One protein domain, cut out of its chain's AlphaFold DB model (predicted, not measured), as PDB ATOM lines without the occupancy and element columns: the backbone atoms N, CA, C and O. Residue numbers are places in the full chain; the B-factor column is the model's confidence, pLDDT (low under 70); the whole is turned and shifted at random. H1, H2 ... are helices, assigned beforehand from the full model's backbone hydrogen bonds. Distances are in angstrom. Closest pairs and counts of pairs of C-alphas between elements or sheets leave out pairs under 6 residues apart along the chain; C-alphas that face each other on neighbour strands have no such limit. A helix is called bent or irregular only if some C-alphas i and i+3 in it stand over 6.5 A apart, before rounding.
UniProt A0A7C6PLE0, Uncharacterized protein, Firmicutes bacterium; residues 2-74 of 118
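This is residues 2 to 74 of the 118 residues of an uncharacterized protein of Firmicutes bacterium (UniProt A0A7C6PLE0). The longest helix, H2, runs through the middle, with H1 folded beside it as a hairpin and H3 and H4 each crossing it. The 73 printed residues hold four named helices, H1 to H4 in order, and no named strand: all helix. The whole is compact, radius of gyration of the C-alphas 11.6 A, spanning 32 by 28 by 22 A.

Start at H2, residues 20 to 39, irregular: C-alphas 21 and 24 are 8.2 A apart. Its closest C-alphas to H1, residues 9 to 17, are Ile 26 to Leu 15, 6.5 A; they touch at 6 degrees, a shallow tilt, opposite ways. H3, residues 43 to 55, touches H2 at a steep 48 degrees, closest C-alphas Gly 45 and Gly 39, 6.2 A. H4, residues 57 to 69, touches H2 at a steep 45 degrees, closest C-alphas Ile 63 and Glu 33, 6.4 A. H4 also touches H1, closest C-alphas Ile 63 and Phe 10, 6.8 A. H3 and H4 only just touch, only at the corner, with 3 pairs of C-alphas within 8 A, closest Ser 53 and Ser 60, 5.5 A. H1 and H3 are apart. Every O i to N i+4 pair is within hydrogen-bond range in H1, H3 and H4; 13 of 16 in H2.

Find C-alpha 9 at (130.755, 177.983, 179.147), where H1 begins its 12.4 A. H2 measures 26.4 A, H3 18.6 A; H4, 17.4 A, ends at C-alpha 69, (121.589, 168.389, 180.937).

The printed part has no cut, and its three links are tight. Look for pLDDT under 70 at residues 2 to 6 and 20 to 21.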
ATOM      1  N   TYR A   2     141.240 172.707 163.162       43.62
ATOM      2  CA  TYR A   2     139.861 172.680 163.675       43.62
ATOM      3  C   TYR A   2     139.794 173.220 165.109       43.62
ATOM      4  O   TYR A   2     139.706 172.455 166.060       43.62
ATOM      5  N   LEU A   3     139.828 174.541 165.257       51.72
ATOM      6  CA  LEU A   3     139.225 175.197 166.418       51.72
ATOM      7  C   LEU A   3     137.766 175.467 166.039       51.72
ATOM      8  O   LEU A   3     137.421 176.565 165.615       51.72
ATOM      9  N   LYS A   4     136.937 174.410 166.055       57.97
ATOM     10  CA  LYS A   4     135.480 174.578 165.973       57.97
ATOM     11  C   LYS A   4     135.037 175.352 167.216       57.97
ATOM     12  O   LYS A   4     135.644 175.197 168.272       57.97
ATOM     13  N   GLU A   5     134.037 176.206 167.042       65.31
ATOM     14  CA  GLU A   5     133.430 177.053 168.072       65.31
ATOM     15  C   GLU A   5     133.328 176.333 169.421       65.31
ATOM     16  O   GLU A   5     132.794 175.226 169.492       65.31
ATOM     17  N   ILE A   6     133.860 176.960 170.476       66.50
ATOM     18  CA  ILE A   6     133.728 176.455 171.846       66.50
ATOM     19  C   ILE A   6     132.248 176.524 172.211       66.50
ATOM     20  O   ILE A   6     131.660 177.606 172.185       66.50
ATOM     21  N   LYS A   7     131.647 175.378 172.528       70.50
ATOM     22  CA  LYS A   7     130.201 175.277 172.769       70.50
ATOM     23  C   LYS A   7     129.816 175.491 174.230       70.50
ATOM     24  O   LYS A   7     128.721 175.975 174.493       70.50
ATOM     25  N   THR A   8     130.685 175.128 175.168       78.88
ATOM     26  CA  THR A   8     130.405 175.161 176.607       78.88
ATOM     27  C   THR A   8     131.026 176.374 177.287       78.88
ATOM     28  O   THR A   8     132.154 176.796 177.006       78.88
ATOM     29  N   LYS A   9     130.286 176.929 178.246       82.75
ATOM     30  CA  LYS A   9     130.755 177.983 179.147       82.75
ATOM     31  C   LYS A   9     131.880 177.466 180.039       82.75
ATOM     32  O   LYS A   9     132.822 178.211 180.293       82.75
ATOM     33  N   PHE A  10     131.855 176.188 180.428       84.19
ATOM     34  CA  PHE A  10     132.929 175.576 181.210       84.19
ATOM     35  C   PHE A  10     134.307 175.703 180.541       84.19
ATOM     36  O   PHE A  10     135.266 176.155 181.172       84.19
ATOM     37  N   VAL A  11     134.421 175.355 179.254       81.88
ATOM     38  CA  VAL A  11     135.697 175.445 178.524       81.88
ATOM     39  C   VAL A  11     136.124 176.904 178.329       81.88
ATOM     40  O   VAL A  11     137.315 177.209 178.425       81.88
ATOM     41  N   LEU A  12     135.176 177.823 178.117       83.50
ATOM     42  CA  LEU A  12     135.457 179.262 178.016       83.50
ATOM     43  C   LEU A  12     136.026 179.844 179.314       83.50
ATOM     44  O   LEU A  12     136.981 180.620 179.270       83.50
ATOM     45  N   ASP A  13     135.475 179.474 180.465       84.25
ATOM     46  CA  ASP A  13     135.971 179.973 181.748       84.25
ATOM     47  C   ASP A  13     137.345 179.390 182.074       84.25
ATOM     48  O   ASP A  13     138.237 180.114 182.520       84.25
ATOM     49  N   ARG A  14     137.581 178.118 181.729       81.69
ATOM     50  CA  ARG A  14     138.919 177.522 181.819       81.69
ATOM     51  C   ARG A  14     139.903 178.238 180.905       81.69
ATOM     52  O   ARG A  14     141.005 178.536 181.349       81.69
ATOM     53  N   LEU A  15     139.522 178.585 179.678       82.12
ATOM     54  CA  LEU A  15     140.381 179.355 178.776       82.12
ATOM     55  C   LEU A  15     140.783 180.713 179.380       82.12
ATOM     56  O   LEU A  15     141.942 181.098 179.254       82.12
ATOM     57  N   LYS A  16     139.862 181.413 180.057       81.19
ATOM     58  CA  LYS A  16     140.149 182.697 180.723       81.19
ATOM     59  C   LYS A  16     141.069 182.551 181.935       81.19
ATOM     60  O   LYS A  16     141.908 183.414 182.167       81.19
ATOM     61  N   GLU A  17     140.911 181.481 182.708       77.88
ATOM     62  CA  GLU A  17     141.719 181.221 183.906       77.88
ATOM     63  C   GLU A  17     143.123 180.682 183.584       77.88
ATOM     64  O   GLU A  17     144.034 180.770 184.410       77.88
ATOM     65  N   THR A  18     143.318 180.094 182.403       74.69
ATOM     66  CA  THR A  18     144.520 179.313 182.103       74.69
ATOM     67  C   THR A  18     145.610 180.161 181.442       74.69
ATOM     68  O   THR A  18     145.412 180.758 180.387       74.69
ATOM     69  N   SER A  19     146.810 180.163 182.032       70.62
ATOM     70  CA  SER A  19     148.004 180.771 181.427       70.62
ATOM     71  C   SER A  19     148.403 180.074 180.116       70.62
ATOM     72  O   SER A  19     148.194 178.873 179.936       70.62
ATOM     73  N   TRP A  20     149.053 180.816 179.214       60.88
ATOM     74  CA  TRP A  20     149.494 180.374 177.882       60.88
ATOM     75  C   TRP A  20     150.330 179.084 177.861       60.88
ATOM     76  O   TRP A  20     150.369 178.395 176.840       60.88
ATOM     77  N   VAL A  21     150.963 178.734 178.980       65.00
ATOM     78  CA  VAL A  21     151.758 177.508 179.158       65.00
ATOM     79  C   VAL A  21     150.904 176.239 179.011       65.00
ATOM     80  O   VAL A  21     151.365 175.238 178.470       65.00
ATOM     81  N   ASN A  22     149.623 176.287 179.375       79.06
ATOM     82  CA  ASN A  22     148.747 175.112 179.420       79.06
ATOM     83  C   ASN A  22     147.836 174.999 178.186       79.06
ATOM     84  O   ASN A  22     146.706 174.517 178.259       79.06
ATOM     85  N   ARG A  23     148.329 175.401 177.008       79.62
ATOM     86  CA  ARG A  23     147.583 175.279 175.739       79.62
ATOM     87  C   ARG A  23     147.174 173.846 175.402       79.62
ATOM     88  O   ARG A  23     146.165 173.666 174.728       79.62
ATOM     89  N   LYS A  24     147.954 172.848 175.831       85.12
ATOM     90  CA  LYS A  24     147.611 171.433 175.635       85.12
ATOM     91  C   LYS A  24     146.319 171.086 176.381       85.12
ATOM     92  O   LYS A  24     145.378 170.638 175.746       85.12
ATOM     93  N   TYR A  25     146.242 171.436 177.665       86.88
ATOM     94  CA  TYR A  25     145.063 171.209 178.503       86.88
ATOM     95  C   TYR A  25     143.784 171.768 177.869       86.88
ATOM     96  O   TYR A  25     142.804 171.053 177.702       86.88
ATOM     97  N   ILE A  26     143.813 173.023 177.416       85.69
ATOM     98  CA  ILE A  26     142.644 173.635 176.772       85.69
ATOM     99  C   ILE A  26     142.251 172.918 175.473       85.69
ATOM    100  O   ILE A  26     141.064 172.724 175.224       85.69
ATOM    101  N   LYS A  27     143.223 172.504 174.652       86.81
ATOM    102  CA  LYS A  27     142.941 171.732 173.432       86.81
ATOM    103  C   LYS A  27     142.316 170.378 173.753       86.81
ATOM    104  O   LYS A  27     141.396 169.964 173.052       86.81
ATOM    105  N   ASP A  28     142.789 169.722 174.804       89.56
ATOM    106  CA  ASP A  28     142.261 168.437 175.249       89.56
ATOM    107  C   ASP A  28     140.809 168.592 175.738       89.56
ATOM    108  O   ASP A  28     139.947 167.802 175.351       89.56
ATOM    109  N   LEU A  29     140.493 169.671 176.469       88.25
ATOM    110  CA  LEU A  29     139.116 170.000 176.863       88.25
ATOM    111  C   LEU A  29     138.206 170.302 175.663       88.25
ATOM    112  O   LEU A  29     137.076 169.820 175.609       88.25
ATOM    113  N   GLN A  30     138.689 171.065 174.681       86.81
ATOM    114  CA  GLN A  30     137.946 171.335 173.442       86.81
ATOM    115  C   GLN A  30     137.688 170.052 172.646       86.81
ATOM    116  O   GLN A  30     136.615 169.863 172.070       86.81
ATOM    117  N   PHE A  31     138.663 169.143 172.610       86.94
ATOM    118  CA  PHE A  31     138.493 167.867 171.931       86.94
ATOM    119  C   PHE A  31     137.514 166.956 172.682       86.94
ATOM    120  O   PHE A  31     136.658 166.343 172.048       86.94
ATOM    121  N   LEU A  32     137.558 166.934 174.019       89.00
ATOM    122  CA  LEU A  32     136.547 166.274 174.852       89.00
ATOM    123  C   LEU A  32     135.139 166.800 174.564       89.00
ATOM    124  O   LEU A  32     134.228 166.003 174.344       89.00
ATOM    125  N   GLU A  33     134.965 168.120 174.503       87.19
ATOM    126  CA  GLU A  33     133.696 168.767 174.160       87.19
ATOM    127  C   GLU A  33     133.176 168.312 172.789       87.19
ATOM    128  O   GLU A  33     132.023 167.889 172.659       87.19
ATOM    129  N   TYR A  34     134.040 168.315 171.771       86.06
ATOM    130  CA  TYR A  34     133.699 167.825 170.436       86.06
ATOM    131  C   TYR A  34     133.262 166.353 170.451       86.06
ATOM    132  O   TYR A  34     132.249 165.988 169.846       86.06
ATOM    133  N   LEU A  35     134.007 165.500 171.156       86.19
ATOM    134  CA  LEU A  35     133.697 164.078 171.266       86.19
ATOM    135  C   LEU A  35     132.352 163.860 171.968       86.19
ATOM    136  O   LEU A  35     131.530 163.088 171.478       86.19
ATOM    137  N   ILE A  36     132.087 164.562 173.071       85.94
ATOM    138  CA  ILE A  36     130.827 164.471 173.822       85.94
ATOM    139  C   ILE A  36     129.635 164.974 172.994       85.94
ATOM    140  O   ILE A  36     128.584 164.341 173.011       85.94
ATOM    141  N   SER A  37     129.798 166.055 172.226       82.94
ATOM    142  CA  SER A  37     128.728 166.647 171.409       82.94
ATOM    143  C   SER A  37     128.276 165.771 170.226       82.94
ATOM    144  O   SER A  37     127.289 166.121 169.582       82.94
ATOM    145  N   GLY A  38     128.982 164.686 169.898       75.88
ATOM    146  CA  GLY A  38     128.646 163.813 168.763       75.88
ATOM    147  C   GLY A  38     129.846 163.320 167.949       75.88
ATOM    148  O   GLY A  38     129.672 162.578 166.986       75.88
ATOM    149  N   GLY A  39     131.076 163.683 168.323       73.75
ATOM    150  CA  GLY A  39     132.301 163.219 167.660       73.75
ATOM    151  C   GLY A  39     132.668 161.747 167.910       73.75
ATOM    152  O   GLY A  39     133.652 161.270 167.349       73.75
ATOM    153  N   ARG A  40     131.904 161.010 168.730       71.38
ATOM    154  CA  ARG A  40     132.152 159.592 169.081       71.38
ATOM    155  C   ARG A  40     131.721 158.569 168.025       71.38
ATOM    156  O   ARG A  40     131.870 157.376 168.257       71.38
ATOM    157  N   ASN A  41     131.218 159.001 166.873       74.75
ATOM    158  CA  ASN A  41     130.632 158.103 165.870       74.75
ATOM    159  C   ASN A  41     131.648 157.184 165.158       74.75
ATOM    160  O   ASN A  41     131.261 156.376 164.320       74.75
ATOM    161  N   CYS A  42     132.943 157.288 165.471       81.38
ATOM    162  CA  CYS A  42     133.988 156.414 164.950       81.38
ATOM    163  C   CYS A  42     134.841 155.815 166.077       81.38
ATOM    164  O   CYS A  42     134.987 156.399 167.152       81.38
ATOM    165  N   PHE A  43     135.462 154.665 165.802       81.69
ATOM    166  CA  PHE A  43     136.304 153.940 166.759       81.69
ATOM    167  C   PHE A  43     137.447 154.798 167.327       81.69
ATOM    168  O   PHE A  43     137.676 154.817 168.534       81.69
ATOM    169  N   ALA A  44     138.110 155.585 166.474       83.38
ATOM    170  CA  ALA A  44     139.150 156.518 166.906       83.38
ATOM    171  C   ALA A  44     138.612 157.586 167.877       83.38
ATOM    172  O   ALA A  44     139.279 157.930 168.851       83.38
ATOM    173  N   GLY A  45     137.386 158.072 167.654       84.44
ATOM    174  CA  GLY A  45     136.712 159.002 168.559       84.44
ATOM    175  C   GLY A  45     136.360 158.362 169.903       84.44
ATOM    176  O   GLY A  45     136.529 158.993 170.945       84.44
ATOM    177  N   ALA A  46     135.938 157.095 169.906       86.12
ATOM    178  CA  ALA A  46     135.675 156.346 171.135       86.12
ATOM    179  C   ALA A  46     136.950 156.134 171.971       86.12
ATOM    180  O   ALA A  46     136.935 156.380 173.178       86.12
ATOM    181  N   ILE A  47     138.069 155.761 171.334       88.31
ATOM    182  CA  ILE A  47     139.370 155.641 172.010       88.31
ATOM    183  C   ILE A  47     139.831 156.995 172.552       88.31
ATOM    184  O   ILE A  47     140.205 157.086 173.720       88.31
ATOM    185  N   GLY A  48     139.766 158.051 171.736       87.12
ATOM    186  CA  GLY A  48     140.144 159.401 172.159       87.12
ATOM    187  C   GLY A  48     139.333 159.877 173.364       87.12
ATOM    188  O   GLY A  48     139.895 160.422 174.312       87.12
ATOM    189  N   TYR A  49     138.027 159.591 173.376       88.81
ATOM    190  CA  TYR A  49     137.166 159.900 174.514       88.81
ATOM    191  C   TYR A  49     137.568 159.106 175.757       88.81
ATOM    192  O   TYR A  49     137.675 159.686 176.833       88.81
ATOM    193  N   SER A  50     137.809 157.800 175.620       89.50
ATOM    194  CA  SER A  50     138.209 156.949 176.744       89.50
ATOM    195  C   SER A  50     139.527 157.406 177.367       89.50
ATOM    196  O   SER A  50     139.633 157.459 178.590       89.50
ATOM    197  N   ALA A  51     140.520 157.752 176.546       90.75
ATOM    198  CA  ALA A  51     141.818 158.216 177.022       90.75
ATOM    199  C   ALA A  51     141.687 159.540 177.786       90.75
ATOM    200  O   ALA A  51     142.098 159.636 178.942       90.75
ATOM    201  N   LEU A  52     141.036 160.535 177.178       90.19
ATOM    202  CA  LEU A  52     140.903 161.859 177.783       90.19
ATOM    203  C   LEU A  52     139.962 161.882 178.987       90.19
ATOM    204  O   LEU A  52     140.217 162.617 179.931       90.19
ATOM    205  N   SER A  53     138.915 161.056 179.004       89.75
ATOM    206  CA  SER A  53     138.040 160.934 180.181       89.75
ATOM    207  C   SER A  53     138.740 160.227 181.340       89.75
ATOM    208  O   SER A  53     138.403 160.457 182.495       89.75
ATOM    209  N   SER A  54     139.730 159.375 181.058       89.31
ATOM    210  CA  SER A  54     140.564 158.785 182.105       89.31
ATOM    211  C   SER A  54     141.598 159.772 182.653       89.31
ATOM    212  O   SER A  54     141.958 159.673 183.828       89.31
ATOM    213  N   GLU A  55     142.112 160.677 181.819       88.69
ATOM    214  CA  GLU A  55     143.074 161.708 182.228       88.69
ATOM    215  C   GLU A  55     142.381 162.854 182.981       88.69
ATOM    216  O   GLU A  55     142.868 163.283 184.028       88.69
ATOM    217  N   TYR A  56     141.205 163.268 182.502       89.81
ATOM    218  CA  TYR A  56     140.409 164.385 183.016       89.81
ATOM    219  C   TYR A  56     138.980 163.942 183.386       89.81
ATOM    220  O   TYR A  56     138.004 164.345 182.741       89.81
ATOM    221  N   PRO A  57     138.817 163.080 184.410       89.12
ATOM    222  CA  PRO A  57     137.521 162.493 184.740       89.12
ATOM    223  C   PRO A  57     136.496 163.543 185.176       89.12
ATOM    224  O   PRO A  57     135.364 163.520 184.700       89.12
ATOM    225  N   ILE A  58     136.894 164.511 186.005       91.75
ATOM    226  CA  ILE A  58     135.973 165.529 186.533       91.75
ATOM    227  C   ILE A  58     135.575 166.523 185.447       91.75
ATOM    228  O   ILE A  58     134.399 166.842 185.298       91.75
ATOM    229  N   GLU A  59     136.529 166.972 184.634       90.44
ATOM    230  CA  GLU A  59     136.251 167.860 183.510       90.44
ATOM    231  C   GLU A  59     135.349 167.191 182.476       90.44
ATOM    232  O   GLU A  59     134.402 167.817 182.002       90.44
ATOM    233  N   SER A  60     135.594 165.916 182.155       91.56
ATOM    234  CA  SER A  60     134.748 165.173 181.219       91.56
ATOM    235  C   SER A  60     133.306 165.052 181.720       91.56
ATOM    236  O   SER A  60     132.370 165.202 180.931       91.56
ATOM    237  N   GLU A  61     133.102 164.863 183.028       90.69
ATOM    238  CA  GLU A  61     131.774 164.852 183.640       90.69
ATOM    239  C   GLU A  61     131.104 166.225 183.612       90.69
ATOM    240  O   GLU A  61     129.932 166.309 183.247       90.69
ATOM    241  N   CYS A  62     131.825 167.296 183.953       90.62
ATOM    242  CA  CYS A  62     131.297 168.660 183.911       90.62
ATOM    243  C   CYS A  62     130.875 169.058 182.492       90.62
ATOM    244  O   CYS A  62     129.754 169.524 182.295       90.62
ATOM    245  N   ILE A  63     131.725 168.800 181.492       88.88
ATOM    246  CA  ILE A  63     131.416 169.074 180.080       88.88
ATOM    247  C   ILE A  63     130.216 168.232 179.626       88.88
ATOM    248  O   ILE A  63     129.335 168.722 178.920       88.88
ATOM    249  N   ARG A  64     130.136 166.966 180.053       90.06
ATOM    250  CA  ARG A  64     129.003 166.090 179.733       90.06
ATOM    251  C   ARG A  64     127.692 166.595 180.328       90.06
ATOM    252  O   ARG A  64     126.705 166.630 179.599       90.06
ATOM    253  N   LYS A  65     127.679 166.990 181.602       90.56
ATOM    254  CA  LYS A  65     126.494 167.561 182.263       90.56
ATOM    255  C   LYS A  65     126.040 168.844 181.581       90.56
ATOM    256  O   LYS A  65     124.851 169.012 181.338       90.56
ATOM    257  N   GLU A  66     126.974 169.708 181.196       90.44
ATOM    258  CA  GLU A  66     126.615 170.942 180.503       90.44
ATOM    259  C   GLU A  66     125.997 170.663 179.124       90.44
ATOM    260  O   GLU A  66     124.975 171.249 178.783       90.44
ATOM    261  N   ILE A  67     126.555 169.728 178.349       87.31
ATOM    262  CA  ILE A  67     126.045 169.405 177.005       87.31
ATOM    263  C   ILE A  67     124.719 168.634 177.050       87.31
ATOM    264  O   ILE A  67     123.841 168.888 176.229       87.31
ATOM    265  N   GLN A  68     124.583 167.657 177.950       87.31
ATOM    266  CA  GLN A  68     123.423 166.756 177.984       87.31
ATOM    267  C   GLN A  68     122.265 167.311 178.815       87.31
ATOM    268  O   GLN A  68     121.109 167.133 178.444       87.31
ATOM    269  N   GLU A  69     122.572 167.957 179.938       88.44
ATOM    270  CA  GLU A  69     121.589 168.389 180.937       88.44
ATOM    271  C   GLU A  69     121.463 169.921 180.989       88.44
ATOM    272  O   GLU A  69     120.557 170.443 181.634       88.44
ATOM    273  N   GLY A  70     122.358 170.665 180.327       87.62
ATOM    274  CA  GLY A  70     122.396 172.128 180.400       87.62
ATOM    275  C   GLY A  70     122.901 172.664 181.743       87.62
ATOM    276  O   GLY A  70     122.800 173.864 182.002       87.62
ATOM    277  N   ILE A  71     123.434 171.797 182.615       89.56
ATOM    278  CA  ILE A  71     123.875 172.166 183.964       89.56
ATOM    279  C   ILE A  71     125.329 172.625 183.913       89.56
ATOM    280  O   ILE A  71     126.253 171.829 183.744       89.56
ATOM    281  N   TYR A  72     125.529 173.925 184.101       89.38
ATOM    282  CA  TYR A  72     126.853 174.528 184.180       89.38
ATOM    283  C   TYR A  72     127.435 174.403 185.596       89.38
ATOM    284  O   TYR A  72     126.781 174.755 186.578       89.38
ATOM    285  N   THR A  73     128.683 173.936 185.691       88.44
ATOM    286  CA  THR A  73     129.418 173.844 186.962       88.44
ATOM    287  C   THR A  73     130.356 175.049 187.113       88.44
ATOM    288  O   THR A  73     131.328 175.150 186.359       88.44
ATOM    289  N   PRO A  74     130.127 175.948 188.085       87.06
ATOM    290  CA  PRO A  74     130.968 177.121 188.279       87.06
ATOM    291  C   PRO A  74     132.364 176.752 188.826       87.06
ATOM    292  O   PRO A  74     132.523 175.743 189.523       87.06
TER     293      PRO A  74